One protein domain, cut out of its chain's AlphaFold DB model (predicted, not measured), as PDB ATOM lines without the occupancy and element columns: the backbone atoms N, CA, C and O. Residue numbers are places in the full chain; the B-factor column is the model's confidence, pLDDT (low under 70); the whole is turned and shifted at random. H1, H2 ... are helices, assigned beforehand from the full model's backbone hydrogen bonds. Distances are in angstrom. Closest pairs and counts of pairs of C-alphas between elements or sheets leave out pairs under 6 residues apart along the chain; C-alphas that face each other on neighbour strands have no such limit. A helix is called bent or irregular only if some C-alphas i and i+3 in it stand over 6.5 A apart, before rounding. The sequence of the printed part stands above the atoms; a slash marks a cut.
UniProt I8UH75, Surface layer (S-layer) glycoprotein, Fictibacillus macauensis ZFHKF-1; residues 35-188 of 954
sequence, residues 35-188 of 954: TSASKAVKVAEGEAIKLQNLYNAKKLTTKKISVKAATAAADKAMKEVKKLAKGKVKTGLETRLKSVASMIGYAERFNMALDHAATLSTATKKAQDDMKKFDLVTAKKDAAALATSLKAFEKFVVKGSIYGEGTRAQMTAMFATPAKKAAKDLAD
ATOM      1  N   THR A  35      42.907  30.739 -27.155       78.56
ATOM      2  CA  THR A  35      43.900  31.584 -26.486       78.56
ATOM      3  C   THR A  35      43.370  32.951 -26.027       78.56
ATOM      4  O   THR A  35      43.664  33.355 -24.900       78.56
ATOM      5  N   SER A  36      42.581  33.674 -26.833       81.56
ATOM      6  CA  SER A  36      42.133  35.038 -26.481       81.56
ATOM      7  C   SER A  36      41.090  35.036 -25.356       81.56
ATOM      8  O   SER A  36      41.230  35.774 -24.376       81.56
ATOM      9  N   ALA A  37      40.103  34.139 -25.436       85.00
ATOM     10  CA  ALA A  37      39.093  33.934 -24.399       85.00
ATOM     11  C   ALA A  37      39.716  33.435 -23.083       85.00
ATOM     12  O   ALA A  37      39.378  33.932 -22.009       85.00
ATOM     13  N   SER A  38      40.684  32.513 -23.156       87.69
ATOM     14  CA  SER A  38      41.426  32.031 -21.983       87.69
ATOM     15  C   SER A  38      42.237  33.147 -21.307       87.69
ATOM     16  O   SER A  38      42.211  33.274 -20.081       87.69
ATOM     17  N   LYS A  39      42.902  34.016 -22.086       90.19
ATOM     18  CA  LYS A  39      43.641  35.178 -21.560       90.19
ATOM     19  C   LYS A  39      42.709  36.179 -20.872       90.19
ATOM     20  O   LYS A  39      43.034  36.655 -19.788       90.19
ATOM     21  N   ALA A  40      41.545  36.461 -21.458       90.19
ATOM     22  CA  ALA A  40      40.555  37.350 -20.852       90.19
ATOM     23  C   ALA A  40      39.998  36.783 -19.531       90.19
ATOM     24  O   ALA A  40      39.913  37.517 -18.549       90.19
ATOM     25  N   VAL A  41      39.702  35.477 -19.470       92.44
ATOM     26  CA  VAL A  41      39.270  34.801 -18.229       92.44
ATOM     27  C   VAL A  41      40.362  34.855 -17.156       92.44
ATOM     28  O   VAL A  41      40.050  35.179 -16.016       92.44
ATOM     29  N   LYS A  42      41.639  34.634 -17.504       92.75
ATOM     30  CA  LYS A  42      42.762  34.765 -16.552       92.75
ATOM     31  C   LYS A  42      42.898  36.178 -15.979       92.75
ATOM     32  O   LYS A  42      43.180  36.328 -14.795       92.75
ATOM     33  N   VAL A  43      42.694  37.212 -16.797       91.88
ATOM     34  CA  VAL A  43      42.689  38.607 -16.322       91.88
ATOM     35  C   VAL A  43      41.523  38.841 -15.360       91.88
ATOM     36  O   VAL A  43      41.722  39.416 -14.293       91.88
ATOM     37  N   ALA A  44      40.327  38.342 -15.690       93.56
ATOM     38  CA  ALA A  44      39.160  38.436 -14.815       93.56
ATOM     39  C   ALA A  44      39.363  37.700 -13.476       93.56
ATOM     40  O   ALA A  44      39.002  38.226 -12.428       93.56
ATOM     41  N   GLU A  45      39.994  36.524 -13.489       94.12
ATOM     42  CA  GLU A  45      40.383  35.794 -12.275       94.12
ATOM     43  C   GLU A  45      41.415  36.556 -11.447       94.12
ATOM     44  O   GLU A  45      41.256  36.654 -10.235       94.12
ATOM     45  N   GLY A  46      42.441  37.132 -12.079       91.75
ATOM     46  CA  GLY A  46      43.447  37.935 -11.385       91.75
ATOM     47  C   GLY A  46      42.835  39.132 -10.653       91.75
ATOM     48  O   GLY A  46      43.142  39.363  -9.485       91.75
ATOM     49  N   GLU A  47      41.920  39.858 -11.300       93.88
ATOM     50  CA  GLU A  47      41.194  40.965 -10.665       93.88
ATOM     51  C   GLU A  47      40.222  40.484  -9.572       93.88
ATOM     52  O   GLU A  47      40.114  41.109  -8.517       93.88
ATOM     53  N   ALA A  48      39.557  39.340  -9.759       92.00
ATOM     54  CA  ALA A  48      38.666  38.762  -8.752       92.00
ATOM     55  C   ALA A  48      39.410  38.245  -7.507       92.00
ATOM     56  O   ALA A  48      38.938  38.431  -6.386       92.00
ATOM     57  N   ILE A  49      40.598  37.658  -7.680       91.81
ATOM     58  CA  ILE A  49      41.472  37.229  -6.578       91.81
ATOM     59  C   ILE A  49      41.953  38.444  -5.777       91.81
ATOM     60  O   ILE A  49      41.981  38.391  -4.547       91.81
ATOM     61  N   LYS A  50      42.266  39.572  -6.434       91.62
ATOM     62  CA  LYS A  50      42.576  40.828  -5.728       91.62
ATOM     63  C   LYS A  50      41.413  41.268  -4.836       91.62
ATOM     64  O   LYS A  50      41.652  41.623  -3.686       91.62
ATOM     65  N   LEU A  51      40.164  41.186  -5.313       91.62
ATOM     66  CA  LEU A  51      38.984  41.456  -4.477       91.62
ATOM     67  C   LEU A  51      38.878  40.477  -3.307       91.62
ATOM     68  O   LEU A  51      38.655  40.907  -2.176       91.62
ATOM     69  N   GLN A  52      39.070  39.181  -3.567       89.81
ATOM     70  CA  GLN A  52      39.027  38.143  -2.539       89.81
ATOM     71  C   GLN A  52      40.030  38.391  -1.423       89.81
ATOM     72  O   GLN A  52      39.666  38.321  -0.251       89.81
ATOM     73  N   ASN A  53      41.257  38.761  -1.769       89.06
ATOM     74  CA  ASN A  53      42.283  39.096  -0.790       89.06
ATOM     75  C   ASN A  53      41.918  40.327   0.054       89.06
ATOM     76  O   ASN A  53      42.378  40.427   1.186       89.06
ATOM     77  N   LEU A  54      41.084  41.239  -0.462       89.88
ATOM     78  CA  LEU A  54      40.629  42.426   0.265       89.88
ATOM     79  C   LEU A  54      39.472  42.125   1.231       89.88
ATOM     80  O   LEU A  54      39.546  42.535   2.388       89.88
ATOM     81  N   TYR A  55      38.425  41.402   0.809       89.06
ATOM     82  CA  TYR A  55      37.304  41.064   1.712       89.06
ATOM     83  C   TYR A  55      37.593  39.865   2.629       89.06
ATOM     84  O   TYR A  55      36.881  39.660   3.612       89.06
ATOM     85  N   ASN A  56      38.627  39.071   2.330       88.19
ATOM     86  CA  ASN A  56      39.089  37.934   3.137       88.19
ATOM     87  C   ASN A  56      40.482  38.175   3.747       88.19
ATOM     88  O   ASN A  56      41.222  37.233   4.037       88.19
ATOM     89  N   ALA A  57      40.871  39.442   3.900       87.00
ATOM     90  CA  ALA A  57      42.145  39.813   4.491       87.00
ATOM     91  C   ALA A  57      42.241  39.343   5.952       87.00
ATOM     92  O   ALA A  57      41.268  39.401   6.703       87.00
ATOM     93  N   LYS A  58      43.453  38.983   6.401       82.12
ATOM     94  CA  LYS A  58      43.727  38.721   7.829       82.12
ATOM     95  C   LYS A  58      43.411  39.925   8.722       82.12
ATOM     96  O   LYS A  58      43.153  39.733   9.903       82.12
ATOM     97  N   LYS A  59      43.446  41.141   8.172       87.31
ATOM     98  CA  LYS A  59      43.008  42.375   8.827       87.31
ATOM     99  C   LYS A  59      41.961  43.043   7.948       87.31
ATOM    100  O   LYS A  59      42.293  43.523   6.865       87.31
ATOM    101  N   LEU A  60      40.719  43.056   8.416       87.25
ATOM    102  CA  LEU A  60      39.604  43.608   7.665       87.25
ATOM    103  C   LEU A  60      39.772  45.103   7.364       87.25
ATOM    104  O   LEU A  60      40.137  45.891   8.236       87.25
ATOM    105  N   THR A  61      39.440  45.505   6.139       84.75
ATOM    106  CA  THR A  61      39.267  46.918   5.788       84.75
ATOM    107  C   THR A  61      37.878  47.405   6.204       84.75
ATOM    108  O   THR A  61      36.892  46.686   6.073       84.75
ATOM    109  N   THR A  62      37.785  48.652   6.662       85.88
ATOM    110  CA  THR A  62      36.507  49.352   6.882       85.88
ATOM    111  C   THR A  62      36.083  50.190   5.676       85.88
ATOM    112  O   THR A  62      35.000  50.771   5.665       85.88
ATOM    113  N   LYS A  63      36.932  50.266   4.644       89.69
ATOM    114  CA  LYS A  63      36.641  50.962   3.388       89.69
ATOM    115  C   LYS A  63      35.971  50.013   2.404       89.69
ATOM    116  O   LYS A  63      36.388  48.859   2.281       89.69
ATOM    117  N   LYS A  64      34.996  50.533   1.655       91.44
ATOM    118  CA  LYS A  64      34.360  49.794   0.561       91.44
ATOM    119  C   LYS A  64      35.393  49.370  -0.481       91.44
ATOM    120  O   LYS A  64      36.272  50.144  -0.861       91.44
ATOM    121  N   ILE A  65      35.251  48.147  -0.963       92.38
ATOM    122  CA  ILE A  65      36.086  47.562  -2.003       92.38
ATOM    123  C   ILE A  65      35.476  47.918  -3.362       92.38
ATOM    124  O   ILE A  65      34.301  47.653  -3.616       92.38
ATOM    125  N   SER A  66      36.268  48.519  -4.251       92.56
ATOM    126  CA  SER A  66      35.823  48.827  -5.614       92.56
ATOM    127  C   SER A  66      35.796  47.563  -6.469       92.56
ATOM    128  O   SER A  66      36.841  46.970  -6.716       92.56
ATOM    129  N   VAL A  67      34.621  47.181  -6.975       94.25
ATOM    130  CA  VAL A  67      34.464  46.020  -7.874       94.25
ATOM    131  C   VAL A  67      34.638  46.363  -9.356       94.25
ATOM    132  O   VAL A  67      34.739  45.466 -10.185       94.25
ATOM    133  N   LYS A  68      34.741  47.658  -9.702       93.00
ATOM    134  CA  LYS A  68      34.703  48.161 -11.089       93.00
ATOM    135  C   LYS A  68      35.691  47.457 -12.024       93.00
ATOM    136  O   LYS A  68      35.310  47.071 -13.124       93.00
ATOM    137  N   ALA A  69      36.942  47.286 -11.588       91.19
ATOM    138  CA  ALA A  69      37.987  46.662 -12.402       91.19
ATOM    139  C   ALA A  69      37.698  45.175 -12.673       91.19
ATOM    140  O   ALA A  69      37.797  44.728 -13.816       91.19
ATOM    141  N   ALA A  70      37.266  44.430 -11.651       92.81
ATOM    142  CA  ALA A  70      36.924  43.018 -11.782       92.81
ATOM    143  C   ALA A  70      35.644  42.806 -12.603       92.81
ATOM    144  O   ALA A  70      35.620  41.916 -13.448       92.81
ATOM    145  N   THR A  71      34.616  43.644 -12.423       93.88
ATOM    146  CA  THR A  71      33.387  43.608 -13.232       93.88
ATOM    147  C   THR A  71      33.695  43.887 -14.701       93.88
ATOM    148  O   THR A  71      33.329  43.094 -15.562       93.88
ATOM    149  N   ALA A  72      34.464  44.942 -14.996       92.38
ATOM    150  CA  ALA A  72      34.867  45.260 -16.366       92.38
ATOM    151  C   ALA A  72      35.691  44.126 -17.010       92.38
ATOM    152  O   ALA A  72      35.492  43.795 -18.182       92.38
ATOM    153  N   ALA A  73      36.595  43.499 -16.246       93.00
ATOM    154  CA  ALA A  73      37.371  42.352 -16.708       93.00
ATOM    155  C   ALA A  73      36.493  41.107 -16.944       93.00
ATOM    156  O   ALA A  73      36.660  40.433 -17.962       93.00
ATOM    157  N   ALA A  74      35.534  40.826 -16.056       93.06
ATOM    158  CA  ALA A  74      34.595  39.714 -16.171       93.06
ATOM    159  C   ALA A  74      33.632  39.881 -17.357       93.06
ATOM    160  O   ALA A  74      33.445  38.934 -18.119       93.06
ATOM    161  N   ASP A  75      33.089  41.081 -17.573       93.25
ATOM    162  CA  ASP A  75      32.218  41.395 -18.713       93.25
ATOM    163  C   ASP A  75      32.960  41.233 -20.039       93.25
ATOM    164  O   ASP A  75      32.446  40.637 -20.992       93.25
ATOM    165  N   LYS A  76      34.205  41.722 -20.099       93.12
ATOM    166  CA  LYS A  76      35.084  41.536 -21.259       93.12
ATOM    167  C   LYS A  76      35.357  40.052 -21.506       93.12
ATOM    168  O   LYS A  76      35.216  39.586 -22.634       93.12
ATOM    169  N   ALA A  77      35.690  39.295 -20.463       92.94
ATOM    170  CA  ALA A  77      35.927  37.859 -20.558       92.94
ATOM    171  C   ALA A  77      34.672  37.079 -20.982       92.94
ATOM    172  O   ALA A  77      34.761  36.185 -21.821       92.94
ATOM    173  N   MET A  78      33.491  37.453 -20.485       93.00
ATOM    174  CA  MET A  78      32.221  36.846 -20.876       93.00
ATOM    175  C   MET A  78      31.897  37.106 -22.351       93.00
ATOM    176  O   MET A  78      31.449  36.191 -23.045       93.00
ATOM    177  N   LYS A  79      32.154  38.323 -22.852       92.44
ATOM    178  CA  LYS A  79      32.014  38.649 -24.281       92.44
ATOM    179  C   LYS A  79      32.923  37.774 -25.148       92.44
ATOM    180  O   LYS A  79      32.448  37.248 -26.149       92.44
ATOM    181  N   GLU A  80      34.181  37.564 -24.756       91.25
ATOM    182  CA  GLU A  80      35.111  36.700 -25.505       91.25
ATOM    183  C   GLU A  80      34.736  35.209 -25.437       91.25
ATOM    184  O   GLU A  80      34.743  34.527 -26.457       91.25
ATOM    185  N   VAL A  81      34.333  34.691 -24.271       90.12
ATOM    186  CA  VAL A  81      33.906  33.285 -24.117       90.12
ATOM    187  C   VAL A  81      32.626  32.985 -24.908       90.12
ATOM    188  O   VAL A  81      32.486  31.895 -25.467       90.12
ATOM    189  N   LYS A  82      31.702  33.951 -25.027       91.00
ATOM    190  CA  LYS A  82      30.476  33.798 -25.830       91.00
ATOM    191  C   LYS A  82      30.760  33.572 -27.319       91.00
ATOM    192  O   LYS A  82      29.984  32.842 -27.935       91.00
ATOM    193  N   LYS A  83      31.863  34.117 -27.855       89.75
ATOM    194  CA  LYS A  83      32.299  33.933 -29.255       89.75
ATOM    195  C   LYS A  83      32.759  32.503 -29.570       89.75
ATOM    196  O   LYS A  83      32.824  32.139 -30.737       89.75
ATOM    197  N   LEU A  84      33.076  31.685 -28.558       86.75
ATOM    198  CA  LEU A  84      33.487  30.292 -28.755       86.75
ATOM    199  C   LEU A  84      32.294  29.389 -29.115       86.75
ATOM    200  O   LEU A  84      31.191  29.539 -28.568       86.75
ATOM    201  N   ALA A  85      32.545  28.387 -29.963       82.12
ATOM    202  CA  ALA A  85      31.610  27.295 -30.230       82.12
ATOM    203  C   ALA A  85      31.329  26.466 -28.957       82.12
ATOM    204  O   ALA A  85      32.125  26.444 -28.012       82.12
ATOM    205  N   LYS A  86      30.175  25.789 -28.906       83.06
ATOM    206  CA  LYS A  86      29.805  24.923 -27.772       83.06
ATOM    207  C   LYS A  86      30.804  23.760 -27.654       83.06
ATOM    208  O   LYS A  86      31.058  23.072 -28.634       83.06
ATOM    209  N   GLY A  87      31.356  23.534 -26.460       85.94
ATOM    210  CA  GLY A  87      32.316  22.455 -26.206       85.94
ATOM    211  C   GLY A  87      32.980  22.545 -24.827       85.94
ATOM    212  O   GLY A  87      32.806  23.535 -24.113       85.94
ATOM    213  N   LYS A  88      33.778  21.525 -24.466       85.19
ATOM    214  CA  LYS A  88      34.406  21.381 -23.131       85.19
ATOM    215  C   LYS A  88      35.206  22.617 -22.694       85.19
ATOM    216  O   LYS A  88      35.143  23.010 -21.532       85.19
ATOM    217  N   VAL A  89      35.913  23.266 -23.624       85.44
ATOM    218  CA  VAL A  89      36.717  24.472 -23.344       85.44
ATOM    219  C   VAL A  89      35.834  25.654 -22.937       85.44
ATOM    220  O   VAL A  89      36.117  26.309 -21.936       85.44
ATOM    221  N   LYS A  90      34.737  25.902 -23.663       90.62
ATOM    222  CA  LYS A  90      33.784  26.970 -23.333       90.62
ATOM    223  C   LYS A  90      33.156  26.737 -21.960       90.62
ATOM    224  O   LYS A  90      33.196  27.633 -21.126       90.62
ATOM    225  N   THR A  91      32.674  25.523 -21.692       89.19
ATOM    226  CA  THR A  91      32.087  25.151 -20.393       89.19
ATOM    227  C   THR A  91      33.084  25.309 -19.239       89.19
ATOM    228  O   THR A  91      32.722  25.796 -18.166       89.19
ATOM    229  N   GLY A  92      34.358  24.958 -19.456       91.12
ATOM    230  CA  GLY A  92      35.427  25.176 -18.477       91.12
ATOM    231  C   GLY A  92      35.669  26.660 -18.177       91.12
ATOM    232  O   GLY A  92      35.769  27.047 -17.013       91.12
ATOM    233  N   LEU A  93      35.701  27.516 -19.205       92.56
ATOM    234  CA  LEU A  93      35.859  28.967 -19.036       92.56
ATOM    235  C   LEU A  93      34.617  29.631 -18.417       92.56
ATOM    236  O   LEU A  93      34.762  30.510 -17.571       92.56
ATOM    237  N   GLU A  94      33.405  29.189 -18.761       92.00
ATOM    238  CA  GLU A  94      32.157  29.648 -18.131       92.00
ATOM    239  C   GLU A  94      32.103  29.280 -16.643       92.00
ATOM    240  O   GLU A  94      31.682  30.090 -15.821       92.00
ATOM    241  N   THR A  95      32.574  28.087 -16.270       92.56
ATOM    242  CA  THR A  95      32.658  27.656 -14.864       92.56
ATOM    243  C   THR A  95      33.625  28.533 -14.069       92.56
ATOM    244  O   THR A  95      33.304  28.986 -12.971       92.56
ATOM    245  N   ARG A  96      34.782  28.859 -14.652       95.12
ATOM    246  CA  ARG A  96      35.745  29.800 -14.062       95.12
ATOM    247  C   ARG A  96      35.159  31.208 -13.926       95.12
ATOM    248  O   ARG A  96      35.290  31.826 -12.873       95.12
ATOM    249  N   LEU A  97      34.417  31.687 -14.928       93.31
ATOM    250  CA  LEU A  97      33.709  32.969 -14.848       93.31
ATOM    251  C   LEU A  97      32.589  32.981 -13.798       93.31
ATOM    252  O   LEU A  97      32.375  34.012 -13.170       93.31
ATOM    253  N   LYS A  98      31.914  31.854 -13.538       93.56
ATOM    254  CA  LYS A  98      30.981  31.737 -12.399       93.56
ATOM    255  C   LYS A  98      31.701  31.904 -11.059       93.56
ATOM    256  O   LYS A  98      31.161  32.549 -10.160       93.56
ATOM    257  N   SER A  99      32.922  31.379 -10.931       91.12
ATOM    258  CA  SER A  99      33.767  31.610  -9.750       91.12
ATOM    259  C   SER A  99      34.143  33.090  -9.611       91.12
ATOM    260  O   SER A  99      33.990  33.661  -8.534       91.12
ATOM    261  N   VAL A 100      34.545  33.743 -10.709       92.88
ATOM    262  CA  VAL A 100      34.815  35.195 -10.752       92.88
ATOM    263  C   VAL A 100      33.590  36.013 -10.332       92.88
ATOM    264  O   VAL A 100      33.693  36.865  -9.453       92.88
ATOM    265  N   ALA A 101      32.417  35.727 -10.901       91.81
ATOM    266  CA  ALA A 101      31.169  36.404 -10.553       91.81
ATOM    267  C   ALA A 101      30.798  36.206  -9.074       91.81
ATOM    268  O   ALA A 101      30.346  37.141  -8.419       91.81
ATOM    269  N   SER A 102      31.050  35.015  -8.522       92.56
ATOM    270  CA  SER A 102      30.847  34.739  -7.095       92.56
ATOM    271  C   SER A 102      31.783  35.580  -6.222       92.56
ATOM    272  O   SER A 102      31.337  36.171  -5.243       92.56
ATOM    273  N   MET A 103      33.063  35.698  -6.595       93.81
ATOM    274  CA  MET A 103      34.033  36.539  -5.881       93.81
ATOM    275  C   MET A 103      33.656  38.026  -5.918       93.81
ATOM    276  O   MET A 103      33.775  38.699  -4.896       93.81
ATOM    277  N   ILE A 104      33.169  38.529  -7.057       93.25
ATOM    278  CA  ILE A 104      32.644  39.899  -7.178       93.25
ATOM    279  C   ILE A 104      31.416  40.077  -6.274       93.25
ATOM    280  O   ILE A 104      31.384  41.000  -5.464       93.25
ATOM    281  N   GLY A 105      30.458  39.148  -6.326       93.00
ATOM    282  CA  GLY A 105      29.260  39.187  -5.486       93.00
ATOM    283  C   GLY A 105      29.564  39.135  -3.983       93.00
ATOM    284  O   GLY A 105      28.874  39.773  -3.191       93.00
ATOM    285  N   TYR A 106      30.620  38.432  -3.560       92.94
ATOM    286  CA  TYR A 106      31.078  38.469  -2.168       92.94
ATOM    287  C   TYR A 106      31.687  39.818  -1.775       92.94
ATOM    288  O   TYR A 106      31.463  40.259  -0.649       92.94
ATOM    289  N   ALA A 107      32.394  40.501  -2.678       92.06
ATOM    290  CA  ALA A 107      32.892  41.856  -2.433       92.06
ATOM    291  C   ALA A 107      31.745  42.881  -2.323       92.06
ATOM    292  O   ALA A 107      31.779  43.767  -1.471       92.06
ATOM    293  N   GLU A 108      30.697  42.739  -3.136       92.69
ATOM    294  CA  GLU A 108      29.492  43.574  -3.047       92.69
ATOM    295  C   GLU A 108      28.746  43.352  -1.729       92.69
ATOM    296  O   GLU A 108      28.430  44.313  -1.028       92.69
ATOM    297  N   ARG A 109      28.538  42.091  -1.331       93.44
ATOM    298  CA  ARG A 109      27.946  41.773  -0.024       93.44
ATOM    299  C   ARG A 109      28.833  42.263   1.119       93.44
ATOM    300  O   ARG A 109      28.320  42.809   2.084       93.44
ATOM    301  N   PHE A 110      30.153  42.162   1.007       93.00
ATOM    302  CA  PHE A 110      31.064  42.754   1.987       93.00
ATOM    303  C   PHE A 110      30.840  44.268   2.148       93.00
ATOM    304  O   PHE A 110      30.730  44.756   3.271       93.00
ATOM    305  N   ASN A 111      30.676  45.007   1.047       93.06
ATOM    306  CA  ASN A 111      30.348  46.434   1.100       93.06
ATOM    307  C   ASN A 111      28.984  46.709   1.748       93.06
ATOM    308  O   ASN A 111      28.871  47.647   2.533       93.06
ATOM    309  N   MET A 112      27.968  45.889   1.468       92.88
ATOM    310  CA  MET A 112      26.657  46.000   2.122       92.88
ATOM    311  C   MET A 112      26.737  45.713   3.628       92.88
ATOM    312  O   MET A 112      26.085  46.381   4.427       92.88
ATOM    313  N   ALA A 113      27.571  44.755   4.044       92.50
ATOM    314  CA  ALA A 113      27.832  44.509   5.458       92.50
ATOM    315  C   ALA A 113      28.510  45.710   6.129       92.50
ATOM    316  O   ALA A 113      28.189  46.010   7.274       92.50
ATOM    317  N   LEU A 114      29.396  46.426   5.424       93.62
ATOM    318  CA  LEU A 114      29.967  47.684   5.914       93.62
ATOM    319  C   LEU A 114      28.923  48.807   6.017       93.62
ATOM    320  O   LEU A 114      28.990  49.594   6.957       93.62
ATOM    321  N   ASP A 115      27.938  48.866   5.117       93.44
ATOM    322  CA  ASP A 115      26.827  49.824   5.229       93.44
ATOM    323  C   ASP A 115      25.981  49.549   6.481       93.44
ATOM    324  O   ASP A 115      25.740  50.449   7.285       93.44
ATOM    325  N   HIS A 116      25.617  48.284   6.716       94.25
ATOM    326  CA  HIS A 116      24.943  47.884   7.953       94.25
ATOM    327  C   HIS A 116      25.814  48.114   9.197       94.25
ATOM    328  O   HIS A 116      25.297  48.528  10.235       94.25
ATOM    329  N   ALA A 117      27.129  47.892   9.099       94.19
ATOM    330  CA  ALA A 117      28.076  48.170  10.175       94.19
ATOM    331  C   ALA A 117      28.135  49.664  10.520       94.19
ATOM    332  O   ALA A 117      28.230  50.017  11.695       94.19
ATOM    333  N   ALA A 118      28.060  50.546   9.518       94.00
ATOM    334  CA  ALA A 118      28.048  51.990   9.719       94.00
ATOM    335  C   ALA A 118      26.782  52.433  10.465       94.00
ATOM    336  O   ALA A 118      26.888  53.123  11.479       94.00
ATOM    337  N   THR A 119      25.602  51.962  10.041       95.38
ATOM    338  CA  THR A 119      24.340  52.216  10.756       95.38
ATOM    339  C   THR A 119      24.392  51.691  12.194       95.38
ATOM    340  O   THR A 119      24.037  52.415  13.126       95.38
ATOM    341  N   LEU A 120      24.893  50.467  12.395       97.06
ATOM    342  CA  LEU A 120      25.059  49.873  13.722       97.06
ATOM    343  C   LEU A 120      26.021  50.680  14.599       97.06
ATOM    344  O   LEU A 120      25.738  50.900  15.773       97.06
ATOM    345  N   SER A 121      27.129  51.163  14.038       95.38
ATOM    346  CA  SER A 121      28.110  51.978  14.763       95.38
ATOM    347  C   SER A 121      27.520  53.321  15.189       95.38
ATOM    348  O   SER A 121      27.737  53.749  16.321       95.38
ATOM    349  N   THR A 122      26.721  53.966  14.331       96.44
ATOM    350  CA  THR A 122      25.984  55.188  14.688       96.44
ATOM    351  C   THR A 122      24.997  54.933  15.828       96.44
ATOM    352  O   THR A 122      24.990  55.695  16.792       96.44
ATOM    353  N   ALA A 123      24.200  53.864  15.754       96.00
ATOM    354  CA  ALA A 123      23.250  53.515  16.813       96.00
ATOM    355  C   ALA A 123      23.958  53.139  18.129       96.00
ATOM    356  O   ALA A 123      23.521  53.535  19.204       96.00
ATOM    357  N   THR A 124      25.093  52.440  18.043       96.94
ATOM    358  CA  THR A 124      25.923  52.075  19.203       96.94
ATOM    359  C   THR A 124      26.485  53.319  19.881       96.94
ATOM    360  O   THR A 124      26.445  53.421  21.102       96.94
ATOM    361  N   LYS A 125      26.974  54.288  19.095       95.69
ATOM    362  CA  LYS A 125      27.486  55.553  19.622       95.69
ATOM    363  C   LYS A 125      26.396  56.356  20.330       95.69
ATOM    364  O   LYS A 125      26.642  56.836  21.426       95.69
ATOM    365  N   LYS A 126      25.202  56.456  19.738       95.00
ATOM    366  CA  LYS A 126      24.059  57.131  20.372       95.00
ATOM    367  C   LYS A 126      23.703  56.512  21.721       95.00
ATOM    368  O   LYS A 126      23.707  57.217  22.719       95.00
ATOM    369  N   ALA A 127      23.565  55.185  21.773       94.44
ATOM    370  CA  ALA A 127      23.330  54.470  23.025       94.44
ATOM    371  C   ALA A 127      24.428  54.729  24.075       94.44
ATOM    372  O   ALA A 127      24.145  54.875  25.259       94.44
ATOM    373  N   GLN A 128      25.695  54.814  23.655       94.62
ATOM    374  CA  GLN A 128      26.805  55.160  24.549       94.62
ATOM    375  C   GLN A 128      26.790  56.616  25.019       94.62
ATOM    376  O   GLN A 128      27.246  56.897  26.127       94.62
ATOM    377  N   ASP A 129      26.319  57.538  24.187       93.38
ATOM    378  CA  ASP A 129      26.190  58.945  24.549       93.38
ATOM    379  C   ASP A 129      25.008  59.158  25.512       93.38
ATOM    380  O   ASP A 129      25.169  59.890  26.492       93.38
ATOM    381  N   ASP A 130      23.903  58.424  25.342       92.19
ATOM    382  CA  ASP A 130      22.791  58.392  26.302       92.19
ATOM    383  C   ASP A 130      23.236  57.873  27.671       92.19
ATOM    384  O   ASP A 130      22.848  58.423  28.693       92.19
ATOM    385  N   MET A 131      24.135  56.886  27.742       93.00
ATOM    386  CA  MET A 131      24.683  56.442  29.036       93.00
ATOM    387  C   MET A 131      25.483  57.535  29.771       93.00
ATOM    388  O   MET A 131      25.628  57.471  30.990       93.00
ATOM    389  N   LYS A 132      26.011  58.547  29.066       91.50
ATOM    390  CA  LYS A 132      26.747  59.670  29.684       91.50
ATOM    391  C   LYS A 132      25.827  60.815  30.095       91.50
ATOM    392  O   LYS A 132      26.121  61.519  31.057       91.50
ATOM    393  N   LYS A 133      24.761  61.040  29.329       87.88
ATOM    394  CA  LYS A 133      23.761  62.089  29.555       87.88
ATOM    395  C   LYS A 133      22.388  61.441  29.581       87.88
ATOM    396  O   LYS A 133      21.604  61.594  28.651       87.88
ATOM    397  N   PHE A 134      22.163  60.674  30.639       88.31
ATOM    398  CA  PHE A 134      21.028  59.774  30.713       88.31
ATOM    399  C   PHE A 134      19.706  60.534  30.770       88.31
ATOM    400  O   PHE A 134      19.401  61.205  31.753       88.31
ATOM    401  N   ASP A 135      18.932  60.393  29.700       90.56
ATOM    402  CA  ASP A 135      17.544  60.815  29.594       90.56
ATOM    403  C   ASP A 135      16.708  59.590  29.227       90.56
ATOM    404  O   ASP A 135      16.933  58.962  28.193       90.56
ATOM    405  N   LEU A 136      15.747  59.228  30.080       86.88
ATOM    406  CA  LEU A 136      15.015  57.966  29.962       86.88
ATOM    407  C   LEU A 136      14.242  57.851  28.637       86.88
ATOM    408  O   LEU A 136      14.171  56.770  28.046       86.88
ATOM    409  N   VAL A 137      13.665  58.956  28.159       85.44
ATOM    410  CA  VAL A 137      12.863  58.981  26.928       85.44
ATOM    411  C   VAL A 137      13.760  58.760  25.711       85.44
ATOM    412  O   VAL A 137      13.460  57.927  24.849       85.44
ATOM    413  N   THR A 138      14.879  59.475  25.661       88.44
ATOM    414  CA  THR A 138      15.844  59.405  24.563       88.44
ATOM    415  C   THR A 138      16.564  58.054  24.559       88.44
ATOM    416  O   THR A 138      16.583  57.379  23.527       88.44
ATOM    417  N   ALA A 139      16.984  57.572  25.733       90.81
ATOM    418  CA  ALA A 139      17.608  56.266  25.932       90.81
ATOM    419  C   ALA A 139      16.726  55.103  25.451       90.81
ATOM    420  O   ALA A 139      17.204  54.212  24.750       90.81
ATOM    421  N   LYS A 140      15.422  55.097  25.771       91.31
ATOM    422  CA  LYS A 140      14.487  54.055  25.294       91.31
ATOM    423  C   LYS A 140      14.386  54.025  23.770       91.31
ATOM    424  O   LYS A 140      14.389  52.953  23.159       91.31
ATOM    425  N   LYS A 141      14.297  55.203  23.151       92.81
ATOM    426  CA  LYS A 141      14.219  55.346  21.694       92.81
ATOM    427  C   LYS A 141      15.486  54.822  21.018       92.81
ATOM    428  O   LYS A 141      15.395  54.045  20.064       92.81
ATOM    429  N   ASP A 142      16.652  55.211  21.517       93.88
ATOM    430  CA  ASP A 142      17.930  54.834  20.918       93.88
ATOM    431  C   ASP A 142      18.319  53.379  21.242       93.88
ATOM    432  O   ASP A 142      18.887  52.702  20.380       93.88
ATOM    433  N   ALA A 143      17.883  52.819  22.378       93.69
ATOM    434  CA  ALA A 143      17.948  51.380  22.656       93.69
ATOM    435  C   ALA A 143      17.157  50.556  21.622       93.69
ATOM    436  O   ALA A 143      17.662  49.559  21.094       93.69
ATOM    437  N   ALA A 144      15.940  50.987  21.264       92.56
ATOM    438  CA  ALA A 144      15.136  50.332  20.230       92.56
ATOM    439  C   ALA A 144      15.782  50.433  18.831       92.56
ATOM    440  O   ALA A 144      15.787  49.460  18.061       92.56
ATOM    441  N   ALA A 145      16.374  51.587  18.502       93.12
ATOM    442  CA  ALA A 145      17.110  51.790  17.253       93.12
ATOM    443  C   ALA A 145      18.385  50.925  17.177       93.12
ATOM    444  O   ALA A 145      18.680  50.343  16.124       93.12
ATOM    445  N   LEU A 146      19.111  50.788  18.292       96.75
ATOM    446  CA  LEU A 146      20.276  49.915  18.426       96.75
ATOM    447  C   LEU A 146      19.895  48.444  18.248       96.75
ATOM    448  O   LEU A 146      20.512  47.758  17.435       96.75
ATOM    449  N   ALA A 147      18.843  47.974  18.925       95.06
ATOM    450  CA  ALA A 147      18.346  46.606  18.781       95.06
ATOM    451  C   ALA A 147      17.958  46.287  17.324       95.06
ATOM    452  O   ALA A 147      18.320  45.235  16.787       95.06
ATOM    453  N   THR A 148      17.282  47.224  16.651       95.31
ATOM    454  CA  THR A 148      16.897  47.095  15.236       95.31
ATOM    455  C   THR A 148      18.121  47.008  14.319       95.31
ATOM    456  O   THR A 148      18.202  46.117  13.470       95.31
ATOM    457  N   SER A 149      19.102  47.894  14.513       94.25
ATOM    458  CA  SER A 149      20.328  47.944  13.702       94.25
ATOM    459  C   SER A 149      21.219  46.720  13.923       94.25
ATOM    460  O   SER A 149      21.774  46.178  12.966       94.25
ATOM    461  N   LEU A 150      21.315  46.243  15.168       96.12
ATOM    462  CA  LEU A 150      22.075  45.048  15.532       96.12
ATOM    463  C   LEU A 150      21.494  43.813  14.838       96.12
ATOM    464  O   LEU A 150      22.222  43.084  14.167       96.12
ATOM    465  N   LYS A 151      20.169  43.641  14.901       95.06
ATOM    466  CA  LYS A 151      19.470  42.539  14.229       95.06
ATOM    467  C   LYS A 151      19.662  42.572  12.708       95.06
ATOM    468  O   LYS A 151      19.829  41.523  12.089       95.06
ATOM    469  N   ALA A 152      19.642  43.760  12.097       92.62
ATOM    470  CA  ALA A 152      19.879  43.922  10.663       92.62
ATOM    471  C   ALA A 152      21.309  43.515  10.262       92.62
ATOM    472  O   ALA A 152      21.485  42.782   9.288       92.62
ATOM    473  N   PHE A 153      22.311  43.934  11.038       95.88
ATOM    474  CA  PHE A 153      23.711  43.574  10.813       95.88
ATOM    475  C   PHE A 153      23.957  42.069  10.983       95.88
ATOM    476  O   PHE A 153      24.518  41.433  10.092       95.88
ATOM    477  N   GLU A 154      23.484  41.473  12.078       93.38
ATOM    478  CA  GLU A 154      23.674  40.042  12.353       93.38
ATOM    479  C   GLU A 154      23.004  39.150  11.310       93.38
ATOM    480  O   GLU A 154      23.583  38.149  10.898       93.38
ATOM    481  N   LYS A 155      21.821  39.539  10.814       92.19
ATOM    482  CA  LYS A 155      21.147  38.838   9.711       92.19
ATOM    483  C   LYS A 155      21.985  38.841   8.428       92.19
ATOM    484  O   LYS A 155      21.857  37.930   7.610       92.19
ATOM    485  N   PHE A 156      22.816  39.863   8.232       90.31
ATOM    486  CA  PHE A 156      23.616  40.035   7.026       90.31
ATOM    487  C   PHE A 156      24.996  39.360   7.127       90.31
ATOM    488  O   PHE A 156      25.468  38.767   6.153       90.31
ATOM    489  N   VAL A 157      25.626  39.365   8.306       90.19
ATOM    490  CA  VAL A 157      26.943  38.745   8.563       90.19
ATOM    491  C   VAL A 157      26.799  37.251   8.897       90.19
ATOM    492  O   VAL A 157      27.226  36.758   9.936       90.19
ATOM    493  N   VAL A 158      26.209  36.495   7.970       89.38
ATOM    494  CA  VAL A 158      25.997  35.040   8.085       89.38
ATOM    495  C   VAL A 158      26.758  34.257   7.012       89.38
ATOM    496  O   VAL A 158      27.218  34.805   6.001       89.38
ATOM    497  N   LYS A 159      26.900  32.942   7.220       83.00
ATOM    498  CA  LYS A 159      27.486  32.023   6.232       83.00
ATOM    499  C   LYS A 159      26.686  32.092   4.921       83.00
ATOM    500  O   LYS A 159      25.465  32.004   4.937       83.00
ATOM    501  N   GLY A 160      27.377  32.262   3.792       78.31
ATOM    502  CA  GLY A 160      26.766  32.391   2.459       78.31
ATOM    503  C   GLY A 160      26.522  33.835   1.997       78.31
ATOM    504  O   GLY A 160      26.541  34.086   0.794       78.31
ATOM    505  N   SER A 161      26.386  34.794   2.919       84.19
ATOM    506  CA  SER A 161      26.339  36.232   2.599       84.19
ATOM    507  C   SER A 161      27.728  36.858   2.604       84.19
ATOM    508  O   SER A 161      28.055  37.627   1.708       84.19
ATOM    509  N   ILE A 162      28.573  36.464   3.557       90.75
ATOM    510  CA  ILE A 162      29.962  36.921   3.657       90.75
ATOM    511  C   ILE A 162      30.902  35.722   3.552       90.75
ATOM    512  O   ILE A 162      30.741  34.724   4.264       90.75
ATOM    513  N   TYR A 163      31.874  35.818   2.647       87.44
ATOM    514  CA  TYR A 163      32.876  34.782   2.419       87.44
ATOM    515  C   TYR A 163      33.942  34.796   3.522       87.44
ATOM    516  O   TYR A 163      34.412  35.860   3.910       87.44
ATOM    517  N   GLY A 164      34.329  33.609   3.999       87.12
ATOM    518  CA  GLY A 164      35.338  33.443   5.050       87.12
ATOM    519  C   GLY A 164      34.772  33.524   6.473       87.12
ATOM    520  O   GLY A 164      34.025  34.432   6.829       87.12
ATOM    521  N   GLU A 165      35.112  32.543   7.307       87.25
ATOM    522  CA  GLU A 165      34.754  32.550   8.733       87.25
ATOM    523  C   GLU A 165      35.533  33.608   9.513       87.25
ATOM    524  O   GLU A 165      34.931  34.353  10.282       87.25
ATOM    525  N   GLY A 166      36.830  33.758   9.221       88.44
ATOM    526  CA  GLY A 166      37.673  34.797   9.815       88.44
ATOM    527  C   GLY A 166      37.130  36.208   9.577       88.44
ATOM    528  O   GLY A 166      37.036  36.991  10.517       88.44
ATOM    529  N   THR A 167      36.670  36.513   8.360       90.12
ATOM    530  CA  THR A 167      36.031  37.799   8.038       90.12
ATOM    531  C   THR A 167      34.767  38.045   8.858       90.12
ATOM    532  O   THR A 167      34.608  39.121   9.433       90.12
ATOM    533  N   ARG A 168      33.869  37.053   8.960       93.38
ATOM    534  CA  ARG A 168      32.640  37.182   9.765       93.38
ATOM    535  C   ARG A 168      32.950  37.368  11.248       93.38
ATOM    536  O   ARG A 168      32.317  38.203  11.893       93.38
ATOM    537  N   ALA A 169      33.932  36.635  11.771       89.88
ATOM    538  CA  ALA A 169      34.380  36.769  13.152       89.88
ATOM    539  C   ALA A 169      34.945  38.173  13.419       89.88
ATOM    540  O   ALA A 169      34.568  38.801  14.405       89.88
ATOM    541  N   GLN A 170      35.761  38.713  12.507       92.44
ATOM    542  CA  GLN A 170      36.286  40.079  12.612       92.44
ATOM    543  C   GLN A 170      35.183  41.137  12.537       92.44
ATOM    544  O   GLN A 170      35.153  42.031  13.377       92.44
ATOM    545  N   MET A 171      34.236  41.018  11.601       93.44
ATOM    546  CA  MET A 171      33.082  41.926  11.520       93.44
ATOM    547  C   MET A 171      32.225  41.881  12.793       93.44
ATOM    548  O   MET A 171      31.810  42.919  13.304       93.44
ATOM    549  N   THR A 172      31.998  40.687  13.336       93.88
ATOM    550  CA  THR A 172      31.261  40.509  14.596       93.88
ATOM    551  C   THR A 172      32.006  41.166  15.757       93.88
ATOM    552  O   THR A 172      31.412  41.955  16.489       93.88
ATOM    553  N   ALA A 173      33.309  40.907  15.885       93.50
ATOM    554  CA  ALA A 173      34.147  41.479  16.933       93.50
ATOM    555  C   ALA A 173      34.240  43.011  16.852       93.50
ATOM    556  O   ALA A 173      34.205  43.675  17.883       93.50
ATOM    557  N   MET A 174      34.328  43.575  15.643       93.12
ATOM    558  CA  MET A 174      34.445  45.021  15.435       93.12
ATOM    559  C   MET A 174      33.135  45.778  15.672       93.12
ATOM    560  O   MET A 174      33.184  46.902  16.162       93.12
ATOM    561  N   PHE A 175      31.981  45.198  15.321       95.62
ATOM    562  CA  PHE A 175      30.716  45.943  15.285       95.62
ATOM    563  C   PHE A 175      29.629  45.359  16.194       95.62
ATOM    564  O   PHE A 175      29.066  46.082  17.015       95.62
ATOM    565  N   ALA A 176      29.343  44.057  16.103       94.94
ATOM    566  CA  ALA A 176      28.267  43.441  16.885       94.94
ATOM    567  C   ALA A 176      28.609  43.321  18.377       94.94
ATOM    568  O   ALA A 176      27.742  43.556  19.216       94.94
ATOM    569  N   THR A 177      29.853  42.981  18.730       94.62
ATOM    570  CA  THR A 177      30.261  42.830  20.136       94.62
ATOM    571  C   THR A 177      30.156  44.148  20.921       94.62
ATOM    572  O   THR A 177      29.492  44.146  21.962       94.62
ATOM    573  N   PRO A 178      30.698  45.291  20.442       95.44
ATOM    574  CA  PRO A 178      30.496  46.583  21.103       95.44
ATOM    575  C   PRO A 178      29.021  46.990  21.192       95.44
ATOM    576  O   PRO A 178      28.587  47.478  22.234       95.44
ATOM    577  N   ALA A 179      28.238  46.737  20.137       96.25
ATOM    578  CA  ALA A 179      26.807  47.040  20.101       96.25
ATOM    579  C   ALA A 179      26.001  46.232  21.128       96.25
ATOM    580  O   ALA A 179      25.161  46.792  21.826       96.25
ATOM    581  N   LYS A 180      26.275  44.927  21.268       96.38
ATOM    582  CA  LYS A 180      25.641  44.064  22.281       96.38
ATOM    583  C   LYS A 180      25.936  44.533  23.695       96.38
ATOM    584  O   LYS A 180      25.030  44.561  24.523       96.38
ATOM    585  N   LYS A 181      27.191  44.908  23.962       95.69
ATOM    586  CA  LYS A 181      27.578  45.455  25.263       95.69
ATOM    587  C   LYS A 181      26.824  46.755  25.548       95.69
ATOM    588  O   LYS A 181      26.189  46.854  26.587       95.69
ATOM    589  N   ALA A 182      26.822  47.698  24.602       95.19
ATOM    590  CA  ALA A 182      26.099  48.961  24.749       95.19
ATOM    591  C   ALA A 182      24.586  48.759  24.948       95.19
ATOM    592  O   ALA A 182      23.994  49.433  25.781       95.19
ATOM    593  N   ALA A 183      23.968  47.816  24.230       94.19
ATOM    594  CA  ALA A 183      22.546  47.505  24.380       94.19
ATOM    595  C   ALA A 183      22.214  46.960  25.774       94.19
ATOM    596  O   ALA A 183      21.208  47.354  26.356       94.19
ATOM    597  N   LYS A 184      23.062  46.071  26.310       94.94
ATOM    598  CA  LYS A 184      22.901  45.547  27.668       94.94
ATOM    599  C   LYS A 184      23.073  46.650  28.713       94.94
ATOM    600  O   LYS A 184      22.178  46.841  29.524       94.94
ATOM    601  N   ASP A 185      24.185  47.379  28.657       93.25
ATOM    602  CA  ASP A 185      24.499  48.423  29.637       93.25
ATOM    603  C   ASP A 185      23.402  49.508  29.664       93.25
ATOM    604  O   ASP A 185      22.959  49.924  30.735       93.25
ATOM    605  N   LEU A 186      22.900  49.920  28.490       93.19
ATOM    606  CA  LEU A 186      21.812  50.892  28.389       93.19
ATOM    607  C   LEU A 186      20.485  50.336  28.929       93.19
ATOM    608  O   LEU A 186      19.758  51.063  29.599       93.19
ATOM    609  N   ALA A 187      20.167  49.061  28.677       91.50
ATOM    610  CA  ALA A 187      18.970  48.422  29.224       91.50
ATOM    611  C   ALA A 187      19.015  48.327  30.759       91.50
ATOM    612  O   ALA A 187      18.009  48.600  31.413       91.50
ATOM    613  N   ASP A 188      20.178  48.005  31.331       90.44
ATOM    614  CA  ASP A 188      20.380  47.972  32.782       90.44
ATOM    615  C   ASP A 188      20.214  49.382  33.396       90.44
ATOM    616  O   ASP A 188      19.585  49.530  34.446       90.44
TER     617      ASP A 188
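What this domain is: This is residues 35 to 188 of the 954 residues of the protein "Surface layer (S-layer) glycoprotein" of Fictibacillus macauensis ZFHKF-1 (UniProt I8UH75). One long helix, H3, runs nearly the whole length of a thin rod; H1 and H2 pack on its first half, and H4 and the bent helix H5, through its arm H5b, on its second half. H1, H2, H3, H4 and H5b form an up-and-down bundle, each running against the one before it. The 154 printed residues hold five named helices, H1 to H5 along the chain, and no named strand: the class is all helix. The whole is loose, with a radius of gyration of the C-alphas of 20.8 A, and spans 69 by 24 by 22 A.

How they stand to each other: Start at the hub, H3, residues 88 to 130. With residues 93 to 110 alone it touches H1, residues 35 to 55, closest at C-alphas 48 and 100, 5.6 A. H2, residues 68 to 82, touches H1 at a shallow tilt of 29 degrees, opposite ways, a hairpin; its closest C-alphas there are Ala 40 and Ala 77, 4.7 A. Farther along, H3 touches H4, residues 136 to 156, closest at C-alphas 123 and 146, 4.9 A, also a hairpin. H5, residues 165 to 188, was assigned as one helix by its hydrogen bonds but is bent, C-alphas 174 and 177 being 6.7 A apart. Its arm H5b, residues 177 to 188, touches H3, closest at C-alphas 124 and 179, 5.2 A. H1 and H4 are apart. In H1, H2, H3, H4, H5a and H5b every O i to N i+4 pair is within hydrogen-bond range.

Where its parts are: Find C-alpha 88 at (34.406, 21.381, -23.131); from there H3 runs 62.8 A to C-alpha 130. H1 begins at (43.900, 31.584, -26.486) and measures 30.5 A, H4 30.4 A, H2 21.0 A. H5b ends at C-alpha 188, (20.380, 47.972, 32.782).

The domain as a whole: The C-alphas of Ala 85 and Asp 135, the two farthest apart, are 70.0 A apart. The printed part has no cut. The link H1 to H2, residues 56 to 67, is long. No printed residue is under 70 in pLDDT.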